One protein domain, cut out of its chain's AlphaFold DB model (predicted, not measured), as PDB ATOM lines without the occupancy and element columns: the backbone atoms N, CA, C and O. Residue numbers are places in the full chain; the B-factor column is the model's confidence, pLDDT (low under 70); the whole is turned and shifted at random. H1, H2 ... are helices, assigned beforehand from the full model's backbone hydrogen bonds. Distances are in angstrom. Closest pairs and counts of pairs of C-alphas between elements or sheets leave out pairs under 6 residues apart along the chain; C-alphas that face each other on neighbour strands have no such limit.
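AT A GLANCE: This is residues 614 to 686 and 695 to 702 of the 814 residues of the protein "Serine/threonine-protein phosphatase 6 regulatory ankyrin repeat subunit A" of Colletotrichum fructicola (strain Nara gc5) (UniProt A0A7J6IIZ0). This model has little regular structure: four short helices stand in a ring, H1 next to H2, H2 to H4, H4 to H3 and H3 to H1, and most of the printed residues lie outside these named helices, among them the long stretch of residues 645 to 659 between H2 and H3. The printed part has 81 residues, 28 of them in the named helices H1 to H4, with no named strand: all helix. It is compact and rounded, with a radius of gyration of the C-alphas of 11.5 A and spans of 29 by 27 by 24 A.

IN THESE COORDINATES: H1, residues 624 to 628, begins at C-alpha (36.043, 40.795, 131.040). H2, residues 635 to 644, is 13.2 A long, and H3, residues 660 to 666, 10.0 A. H4, residues 671 to 676, ends at C-alpha (33.322, 26.153, 132.833).

HOW THE PARTS SIT: H1 touches H2, the closest C-alphas being Ala 628 and Ile 638, 6.1 A. H1 touches H3 at Met 626 and Ala 660, closest C-alphas 4.3 A. H2 and H4 touch at a shallow tilt of 18 degrees, the same way; the closest C-alphas, Thr 635 and Ser 673, are 5.4 A apart. H3 and H4 form a helical hairpin at a shallow tilt of 16 degrees, opposite ways, with closest C-alphas Arg 661 and Arg 674, 6.0 A. H1 and H4 are apart, as are H2 and H3. In the four helices every O i to N i+4 pair is within hydrogen-bond range.

THE WHOLE: The C-alphas farthest apart, Asp 619 and His 682, are 32.1 A apart. Residues 687 to 694 are cut out, leaving 6.7 A between C-alphas 686 and 695. The link from H2 to H3 is long. Residues 632 to 634 have pLDDT under 70.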
ATOM      1  N   ILE A 614      34.481  40.510 122.859       93.94
ATOM      2  CA  ILE A 614      34.129  40.052 124.214       93.94
ATOM      3  C   ILE A 614      35.376  39.846 125.078       93.94
ATOM      4  O   ILE A 614      35.296  39.966 126.299       93.94
ATOM      5  N   ASP A 615      36.526  39.632 124.437       95.31
ATOM      6  CA  ASP A 615      37.824  39.374 125.053       95.31
ATOM      7  C   ASP A 615      38.744  40.598 124.988       95.31
ATOM      8  O   ASP A 615      39.962  40.485 125.145       95.31
ATOM      9  N   LEU A 616      38.163  41.789 124.789       95.31
ATOM     10  CA  LEU A 616      38.904  43.044 124.771       95.31
ATOM     11  C   LEU A 616      39.733  43.166 126.050       95.31
ATOM     12  O   LEU A 616      39.171  43.219 127.136       95.31
ATOM     13  N   LYS A 617      41.055  43.243 125.910       95.94
ATOM     14  CA  LYS A 617      41.976  43.329 127.043       95.94
ATOM     15  C   LYS A 617      42.110  44.755 127.587       95.94
ATOM     16  O   LYS A 617      42.147  45.719 126.809       95.94
ATOM     17  N   ASP A 618      42.217  44.853 128.911       96.12
ATOM     18  CA  ASP A 618      42.759  46.027 129.603       96.12
ATOM     19  C   ASP A 618      44.296  46.090 129.484       96.12
ATOM     20  O   ASP A 618      44.913  45.234 128.838       96.12
ATOM     21  N   ASP A 619      44.929  47.104 130.076       95.44
ATOM     22  CA  ASP A 619      46.369  47.339 129.899       95.44
ATOM     23  C   ASP A 619      47.256  46.295 130.608       95.44
ATOM     24  O   ASP A 619      48.412  46.118 130.225       95.44
ATOM     25  N   ASP A 620      46.708  45.527 131.559       93.50
ATOM     26  CA  ASP A 620      47.378  44.369 132.176       93.50
ATOM     27  C   ASP A 620      47.118  43.067 131.390       93.50
ATOM     28  O   ASP A 620      47.599  41.980 131.733       93.50
ATOM     29  N   GLY A 621      46.333  43.147 130.318       95.25
ATOM     30  CA  GLY A 621      45.966  42.017 129.480       95.25
ATOM     31  C   GLY A 621      44.758  41.233 129.990       95.25
ATOM     32  O   GLY A 621      44.535  40.114 129.520       95.25
ATOM     33  N   TRP A 622      44.001  41.766 130.953       96.44
ATOM     34  CA  TRP A 622      42.843  41.085 131.526       96.44
ATOM     35  C   TRP A 622      41.599  41.284 130.666       96.44
ATOM     36  O   TRP A 622      41.253  42.407 130.315       96.44
ATOM     37  N   THR A 623      40.897  40.187 130.372       96.94
ATOM     38  CA  THR A 623      39.608  40.206 129.661       96.94
ATOM     39  C   THR A 623      38.442  40.383 130.641       96.94
ATOM     40  O   THR A 623      38.594  40.081 131.831       96.94
ATOM     41  N   PRO A 624      37.236  40.783 130.194       95.56
ATOM     42  CA  PRO A 624      36.043  40.795 131.040       95.56
ATOM     43  C   PRO A 624      35.790  39.468 131.767       95.56
ATOM     44  O   PRO A 624      35.413  39.473 132.935       95.56
ATOM     45  N   LEU A 625      36.077  38.325 131.133       95.75
ATOM     46  CA  LEU A 625      35.970  37.017 131.785       95.75
ATOM     47  C   LEU A 625      36.919  36.882 132.988       95.75
ATOM     48  O   LEU A 625      36.523  36.355 134.025       95.75
ATOM     49  N   MET A 626      38.152  37.384 132.888       95.25
ATOM     50  CA  MET A 626      39.082  37.406 134.023       95.25
ATOM     51  C   MET A 626      38.566  38.283 135.166       95.25
ATOM     52  O   MET A 626      38.675  37.893 136.327       95.25
ATOM     53  N   TRP A 627      37.959  39.429 134.849       93.06
ATOM     54  CA  TRP A 627      37.312  40.289 135.842       93.06
ATOM     55  C   TRP A 627      36.143  39.586 136.548       93.06
ATOM     56  O   TRP A 627      36.073  39.647 137.773       93.06
ATOM     57  N   ALA A 628      35.308  38.836 135.820       92.06
ATOM     58  CA  ALA A 628      34.235  38.016 136.399       92.06
ATOM     59  C   ALA A 628      34.730  36.879 137.296       92.06
ATOM     60  O   ALA A 628      34.068  36.480 138.246       92.06
ATOM     61  N   CYS A 629      35.913  36.344 137.014       92.31
ATOM     62  CA  CYS A 629      36.488  35.272 137.822       92.31
ATOM     63  C   CYS A 629      37.150  35.780 139.112       92.31
ATOM     64  O   CYS A 629      37.526  34.971 139.956       92.31
ATOM     65  N   ARG A 630      37.313  37.101 139.257       87.75
ATOM     66  CA  ARG A 630      37.992  37.756 140.383       87.75
ATOM     67  C   ARG A 630      37.077  37.986 141.596       87.75
ATOM     68  O   ARG A 630      37.580  38.164 142.702       87.75
ATOM     69  N   THR A 631      35.763  38.000 141.429       79.50
ATOM     70  CA  THR A 631      34.785  38.135 142.526       79.50
ATOM     71  C   THR A 631      34.478  36.771 143.150       79.50
ATOM     72  O   THR A 631      34.994  35.761 142.677       79.50
ATOM     73  N   SER A 632      33.693  36.704 144.230       67.00
ATOM     74  CA  SER A 632      33.279  35.444 144.873       67.00
ATOM     75  C   SER A 632      31.801  35.134 144.590       67.00
ATOM     76  O   SER A 632      30.948  35.957 144.900       67.00
ATOM     77  N   ASP A 633      31.517  33.927 144.084       61.84
ATOM     78  CA  ASP A 633      30.180  33.323 143.903       61.84
ATOM     79  C   ASP A 633      29.279  33.912 142.785       61.84
ATOM     80  O   ASP A 633      28.077  34.106 142.946       61.84
ATOM     81  N   GLU A 634      29.844  34.139 141.590       66.38
ATOM     82  CA  GLU A 634      29.149  34.753 140.435       66.38
ATOM     83  C   GLU A 634      29.089  33.822 139.214       66.38
ATOM     84  O   GLU A 634      29.430  34.159 138.077       66.38
ATOM     85  N   THR A 635      28.590  32.608 139.451       78.56
ATOM     86  CA  THR A 635      28.454  31.552 138.432       78.56
ATOM     87  C   THR A 635      27.724  32.021 137.162       78.56
ATOM     88  O   THR A 635      28.035  31.574 136.058       78.56
ATOM     89  N   MET A 636      26.743  32.918 137.295       87.12
ATOM     90  CA  MET A 636      25.882  33.323 136.183       87.12
ATOM     91  C   MET A 636      26.580  34.269 135.194       87.12
ATOM     92  O   MET A 636      26.412  34.083 133.992       87.12
ATOM     93  N   ILE A 637      27.401  35.217 135.661       90.38
ATOM     94  CA  ILE A 637      28.163  36.116 134.776       90.38
ATOM     95  C   ILE A 637      29.195  35.325 133.973       90.38
ATOM     96  O   ILE A 637      29.257  35.463 132.752       90.38
ATOM     97  N   ILE A 638      29.948  34.442 134.641       93.19
ATOM     98  CA  ILE A 638      30.910  33.544 133.985       93.19
ATOM     99  C   ILE A 638      30.200  32.714 132.911       93.19
ATOM    100  O   ILE A 638      30.669  32.616 131.780       93.19
ATOM    101  N   ASN A 639      29.033  32.156 133.241       92.38
ATOM    102  CA  ASN A 639      28.247  31.363 132.307       92.38
ATOM    103  C   ASN A 639      27.787  32.172 131.081       92.38
ATOM    104  O   ASN A 639      27.946  31.693 129.963       92.38
ATOM    105  N   ILE A 640      27.281  33.396 131.266       93.31
ATOM    106  CA  ILE A 640      26.862  34.273 130.159       93.31
ATOM    107  C   ILE A 640      28.049  34.598 129.247       93.31
ATOM    108  O   ILE A 640      27.954  34.459 128.027       93.31
ATOM    109  N   LEU A 641      29.186  35.003 129.819       94.31
ATOM    110  CA  LEU A 641      30.367  35.369 129.034       94.31
ATOM    111  C   LEU A 641      30.908  34.171 128.240       94.31
ATOM    112  O   LEU A 641      31.179  34.303 127.050       94.31
ATOM    113  N   VAL A 642      31.012  32.995 128.865       94.38
ATOM    114  CA  VAL A 642      31.575  31.794 128.227       94.38
ATOM    115  C   VAL A 642      30.586  31.137 127.263       94.38
ATOM    116  O   VAL A 642      30.923  30.898 126.107       94.38
ATOM    117  N   ARG A 643      29.364  30.819 127.705       92.25
ATOM    118  CA  ARG A 643      28.424  30.011 126.911       92.25
ATOM    119  C   ARG A 643      27.617  30.819 125.911       92.25
ATOM    120  O   ARG A 643      27.401  30.338 124.801       92.25
ATOM    121  N   ASP A 644      27.172  32.011 126.295       92.12
ATOM    122  CA  ASP A 644      26.269  32.801 125.453       92.12
ATOM    123  C   ASP A 644      27.045  33.729 124.508       92.12
ATOM    124  O   ASP A 644      26.572  34.025 123.408       92.12
ATOM    125  N   HIS A 645      28.244  34.162 124.915       92.81
ATOM    126  CA  HIS A 645      29.077  35.103 124.161       92.81
ATOM    127  C   HIS A 645      30.438  34.553 123.704       92.81
ATOM    128  O   HIS A 645      31.098  35.216 122.906       92.81
ATOM    129  N   GLY A 646      30.830  33.344 124.121       92.94
ATOM    130  CA  GLY A 646      32.016  32.656 123.599       92.94
ATOM    131  C   GLY A 646      33.359  33.231 124.053       92.94
ATOM    132  O   GLY A 646      34.312  33.152 123.284       92.94
ATOM    133  N   ALA A 647      33.435  33.816 125.252       95.50
ATOM    134  CA  ALA A 647      34.673  34.380 125.794       95.50
ATOM    135  C   ALA A 647      35.808  33.341 125.891       95.50
ATOM    136  O   ALA A 647      35.590  32.203 126.328       95.50
ATOM    137  N   ASP A 648      37.025  33.739 125.515       93.94
ATOM    138  CA  ASP A 648      38.194  32.862 125.463       93.94
ATOM    139  C   ASP A 648      38.710  32.489 126.863       93.94
ATOM    140  O   ASP A 648      39.383  33.263 127.551       93.94
ATOM    141  N   ILE A 649      38.467  31.240 127.266       94.00
ATOM    142  CA  ILE A 649      38.935  30.684 128.546       94.00
ATOM    143  C   ILE A 649      40.464  30.513 128.626       94.00
ATOM    144  O   ILE A 649      41.003  30.323 129.717       94.00
ATOM    145  N   TRP A 650      41.170  30.576 127.494       92.50
ATOM    146  CA  TRP A 650      42.627  30.431 127.411       92.50
ATOM    147  C   TRP A 650      43.380  31.751 127.475       92.50
ATOM    148  O   TRP A 650      44.613  31.741 127.541       92.50
ATOM    149  N   ALA A 651      42.669  32.877 127.435       93.19
ATOM    150  CA  ALA A 651      43.300  34.177 127.512       93.19
ATOM    151  C   ALA A 651      44.207  34.252 128.753       93.19
ATOM    152  O   ALA A 651      43.856  33.786 129.843       93.19
ATOM    153  N   LYS A 652      45.386  34.854 128.568       92.94
ATOM    154  CA  LYS A 652      46.347  35.166 129.630       92.94
ATOM    155  C   LYS A 652      46.593  36.670 129.706       92.94
ATOM    156  O   LYS A 652      46.521  37.356 128.675       92.94
ATOM    157  N   SER A 653      46.876  37.153 130.912       95.12
ATOM    158  CA  SER A 653      47.407  38.500 131.142       95.12
ATOM    159  C   SER A 653      48.746  38.690 130.426       95.12
ATOM    160  O   SER A 653      49.395  37.715 130.034       95.12
ATOM    161  N   TYR A 654      49.166  39.939 130.217       94.75
ATOM    162  CA  TYR A 654      50.395  40.222 129.468       94.75
ATOM    163  C   TYR A 654      51.669  39.800 130.205       94.75
ATOM    164  O   TYR A 654      52.635  39.408 129.555       94.75
ATOM    165  N   ASP A 655      51.654  39.810 131.539       91.06
ATOM    166  CA  ASP A 655      52.721  39.236 132.372       91.06
ATOM    167  C   ASP A 655      52.768  37.696 132.312       91.06
ATOM    168  O   ASP A 655      53.729  37.085 132.769       91.06
ATOM    169  N   GLY A 656      51.750  37.058 131.721       91.50
ATOM    170  CA  GLY A 656      51.621  35.609 131.630       91.50
ATOM    171  C   GLY A 656      51.235  34.921 132.941       91.50
ATOM    172  O   GLY A 656      51.146  33.696 132.953       91.50
ATOM    173  N   GLU A 657      50.974  35.665 134.018       92.00
ATOM    174  CA  GLU A 657      50.764  35.120 135.365       92.00
ATOM    175  C   GLU A 657      49.315  34.718 135.643       92.00
ATOM    176  O   GLU A 657      49.059  33.819 136.453       92.00
ATOM    177  N   TRP A 658      48.356  35.357 134.973       95.06
ATOM    178  CA  TRP A 658      46.935  35.239 135.275       95.06
ATOM    179  C   TRP A 658      46.136  34.658 134.114       95.06
ATOM    180  O   TRP A 658      46.371  34.920 132.936       95.06
ATOM    181  N   SER A 659      45.140  33.858 134.482       95.56
ATOM    182  CA  SER A 659      44.100  33.323 133.604       95.56
ATOM    183  C   SER A 659      42.769  33.360 134.344       95.56
ATOM    184  O   SER A 659      42.751  33.384 135.580       95.56
ATOM    185  N   ALA A 660      41.658  33.296 133.606       95.12
ATOM    186  CA  ALA A 660      40.318  33.269 134.190       95.12
ATOM    187  C   ALA A 660      40.177  32.155 135.246       95.12
ATOM    188  O   ALA A 660      39.759  32.408 136.374       95.12
ATOM    189  N   ARG A 661      40.639  30.937 134.934       94.44
ATOM    190  CA  ARG A 661      40.597  29.811 135.878       94.44
ATOM    191  C   ARG A 661      41.446  30.041 137.132       94.44
ATOM    192  O   ARG A 661      40.982  29.749 138.230       94.44
ATOM    193  N   LYS A 662      42.660  30.585 136.993       95.06
ATOM    194  CA  LYS A 662      43.540  30.861 138.144       95.06
ATOM    195  C   LYS A 662      42.925  31.903 139.081       95.06
ATOM    196  O   LYS A 662      42.997  31.749 140.295       95.06
ATOM    197  N   LEU A 663      42.255  32.915 138.527       93.81
ATOM    198  CA  LEU A 663      41.501  33.904 139.304       93.81
ATOM    199  C   LEU A 663      40.287  33.280 140.004       93.81
ATOM    200  O   LEU A 663      40.088  33.526 141.187       93.81
ATOM    201  N   ALA A 664      39.553  32.388 139.334       93.00
ATOM    202  CA  ALA A 664      38.448  31.653 139.952       93.00
ATOM    203  C   ALA A 664      38.916  30.740 141.110       93.00
ATOM    204  O   ALA A 664      38.186  30.527 142.082       93.00
ATOM    205  N   CYS A 665      40.135  30.198 141.036       91.94
ATOM    206  CA  CYS A 665      40.773  29.501 142.156       91.94
ATOM    207  C   CYS A 665      41.071  30.467 143.314       91.94
ATOM    208  O   CYS A 665      40.634  30.201 144.435       91.94
ATOM    209  N   LEU A 666      41.719  31.606 143.029       91.00
ATOM    210  CA  LEU A 666      42.034  32.646 144.016       91.00
ATOM    211  C   LEU A 666      40.778  33.142 144.746       91.00
ATOM    212  O   LEU A 666      40.781  33.233 145.968       91.00
ATOM    213  N   SER A 667      39.688  33.401 144.025       88.69
ATOM    214  CA  SER A 667      38.451  33.943 144.606       88.69
ATOM    215  C   SER A 667      37.499  32.893 145.170       88.69
ATOM    216  O   SER A 667      36.340  33.172 145.470       88.69
ATOM    217  N   ASN A 668      37.998  31.668 145.316       89.94
ATOM    218  CA  ASN A 668      37.276  30.523 145.839       89.94
ATOM    219  C   ASN A 668      35.919  30.240 145.157       89.94
ATOM    220  O   ASN A 668      34.945  29.887 145.819       89.94
ATOM    221  N   GLN A 669      35.846  30.406 143.834       87.44
ATOM    222  CA  GLN A 669      34.628  30.153 143.059       87.44
ATOM    223  C   GLN A 669      34.198  28.679 143.111       87.44
ATOM    224  O   GLN A 669      35.014  27.785 143.342       87.44
ATOM    225  N   SER A 670      32.914  28.420 142.850       89.50
ATOM    226  CA  SER A 670      32.366  27.061 142.860       89.50
ATOM    227  C   SER A 670      33.082  26.130 141.867       89.50
ATOM    228  O   SER A 670      33.548  26.556 140.807       89.50
ATOM    229  N   GLU A 671      33.114  24.828 142.171       88.19
ATOM    230  CA  GLU A 671      33.649  23.808 141.254       88.19
ATOM    231  C   GLU A 671      32.964  23.837 139.883       88.19
ATOM    232  O   GLU A 671      33.601  23.605 138.857       88.19
ATOM    233  N   TYR A 672      31.677  24.189 139.845       90.25
ATOM    234  CA  TYR A 672      30.952  24.367 138.593       90.25
ATOM    235  C   TYR A 672      31.538  25.517 137.759       90.25
ATOM    236  O   TYR A 672      31.841  25.319 136.583       90.25
ATOM    237  N   SER A 673      31.755  26.692 138.361       89.94
ATOM    238  CA  SER A 673      32.370  27.842 137.684       89.94
ATOM    239  C   SER A 673      33.785  27.527 137.207       89.94
ATOM    240  O   SER A 673      34.132  27.838 136.071       89.94
ATOM    241  N   ARG A 674      34.596  26.851 138.032       90.88
ATOM    242  CA  ARG A 674      35.947  26.414 137.643       90.88
ATOM    243  C   ARG A 674      35.910  25.438 136.467       90.88
ATOM    244  O   ARG A 674      36.737  25.558 135.566       90.88
ATOM    245  N   GLY A 675      34.937  24.524 136.444       90.12
ATOM    246  CA  GLY A 675      34.723  23.574 135.352       90.12
ATOM    247  C   GLY A 675      34.310  24.224 134.026       90.12
ATOM    248  O   GLY A 675      34.674  23.712 132.975       90.12
ATOM    249  N   LEU A 676      33.610  25.368 134.047       91.25
ATOM    250  CA  LEU A 676      33.322  26.153 132.833       91.25
ATOM    251  C   LEU A 676      34.579  26.775 132.208       91.25
ATOM    252  O   LEU A 676      34.579  27.096 131.025       91.25
ATOM    253  N   LEU A 677      35.630  26.957 133.006       93.50
ATOM    254  CA  LEU A 677      36.887  27.601 132.625       93.50
ATOM    255  C   LEU A 677      37.974  26.574 132.279       93.50
ATOM    256  O   LEU A 677      39.165  26.868 132.380       93.50
ATOM    257  N   GLU A 678      37.577  25.348 131.937       91.62
ATOM    258  CA  GLU A 678      38.480  24.274 131.545       91.62
ATOM    259  C   GLU A 678      38.045  23.674 130.205       91.62
ATOM    260  O   GLU A 678      36.888  23.268 130.070       91.62
ATOM    261  N   PRO A 679      38.947  23.590 129.212       91.38
ATOM    262  CA  PRO A 679      38.651  22.897 127.969       91.38
ATOM    263  C   PRO A 679      38.479  21.398 128.230       91.38
ATOM    264  O   PRO A 679      39.119  20.820 129.121       91.38
ATOM    265  N   ALA A 680      37.650  20.741 127.418       87.81
ATOM    266  CA  ALA A 680      37.528  19.290 127.468       87.81
ATOM    267  C   ALA A 680      38.891  18.626 127.195       87.81
ATOM    268  O   ALA A 680      39.734  19.188 126.500       87.81
ATOM    269  N   GLU A 681      39.122  17.406 127.694       83.19
ATOM    270  CA  GLU A 681      40.438  16.748 127.571       83.19
ATOM    271  C   GLU A 681      40.959  16.659 126.128       83.19
ATOM    272  O   GLU A 681      42.161  16.769 125.898       83.19
ATOM    273  N   HIS A 682      40.056  16.499 125.158       85.56
ATOM    274  CA  HIS A 682      40.377  16.417 123.732       85.56
ATOM    275  C   HIS A 682      40.587  17.783 123.056       85.56
ATOM    276  O   HIS A 682      41.013  17.824 121.906       85.56
ATOM    277  N   GLU A 683      40.313  18.884 123.757       84.94
ATOM    278  CA  GLU A 683      40.443  20.272 123.295       84.94
ATOM    279  C   GLU A 683      41.607  21.000 123.986       84.94
ATOM    280  O   GLU A 683      41.784  22.197 123.800       84.94
ATOM    281  N   ARG A 684      42.433  20.293 124.775       89.94
ATOM    282  CA  ARG A 684      43.603  20.835 125.506       89.94
ATOM    283  C   ARG A 684      44.805  21.183 124.622       89.94
ATOM    284  O   ARG A 684      45.902  21.425 125.127       89.94
ATOM    285  N   GLU A 685      44.600  21.235 123.318       88.75
ATOM    286  CA  GLU A 685      45.569  21.678 122.328       88.75
ATOM    287  C   GLU A 685      44.843  22.555 121.308       88.75
ATOM    288  O   GLU A 685      43.838  22.129 120.735       88.75
ATOM    289  N   ARG A 686      45.356  23.764 121.066       88.44
ATOM    290  CA  ARG A 686      44.831  24.665 120.035       88.44
ATOM    291  C   ARG A 686      45.946  25.364 119.267       88.44
ATOM    292  O   ARG A 686      47.073  25.480 119.746       88.44
ATOM    293  N   ILE A 695      49.235  24.562 124.492       88.56
ATOM    294  CA  ILE A 695      48.869  23.368 125.266       88.56
ATOM    295  C   ILE A 695      48.319  23.819 126.617       88.56
ATOM    296  O   ILE A 695      48.934  24.646 127.294       88.56
ATOM    297  N   TRP A 696      47.174  23.264 127.013       91.50
ATOM    298  CA  TRP A 696      46.579  23.545 128.316       91.50
ATOM    299  C   TRP A 696      47.395  22.882 129.426       91.50
ATOM    300  O   TRP A 696      47.517  21.656 129.452       91.50
ATOM    301  N   ASP A 697      47.913  23.678 130.362       89.69
ATOM    302  CA  ASP A 697      48.628  23.194 131.545       89.69
ATOM    303  C   ASP A 697      47.757  23.358 132.803       89.69
ATOM    304  O   ASP A 697      47.673  24.462 133.346       89.69
ATOM    305  N   PRO A 698      47.132  22.282 133.321       88.25
ATOM    306  CA  PRO A 698      46.308  22.357 134.525       88.25
ATOM    307  C   PRO A 698      47.037  22.910 135.759       88.25
ATOM    308  O   PRO A 698      46.383  23.498 136.621       88.25
ATOM    309  N   ALA A 699      48.363  22.736 135.861       90.00
ATOM    310  CA  ALA A 699      49.134  23.180 137.020       90.00
ATOM    311  C   ALA A 699      49.249  24.708 137.075       90.00
ATOM    312  O   ALA A 699      49.093  25.292 138.147       90.00
ATOM    313  N   PHE A 700      49.431  25.361 135.923       92.38
ATOM    314  CA  PHE A 700      49.482  26.820 135.809       92.38
ATOM    315  C   PHE A 700      48.227  27.511 136.373       92.38
ATOM    316  O   PHE A 700      48.313  28.589 136.962       92.38
ATOM    317  N   HIS A 701      47.059  26.882 136.221       91.50
ATOM    318  CA  HIS A 701      45.772  27.439 136.644       91.50
ATOM    319  C   HIS A 701      45.429  27.190 138.124       91.50
ATOM    320  O   HIS A 701      44.355  27.592 138.578       91.50
ATOM    321  N   SER A 702      46.300  26.511 138.873       89.56
ATOM    322  CA  SER A 702      46.070  26.160 140.273       89.56
ATOM    323  C   SER A 702      46.744  27.162 141.213       89.56
ATOM    324  O   SER A 702      47.932  27.449 141.083       89.56
TER     325      SER A 702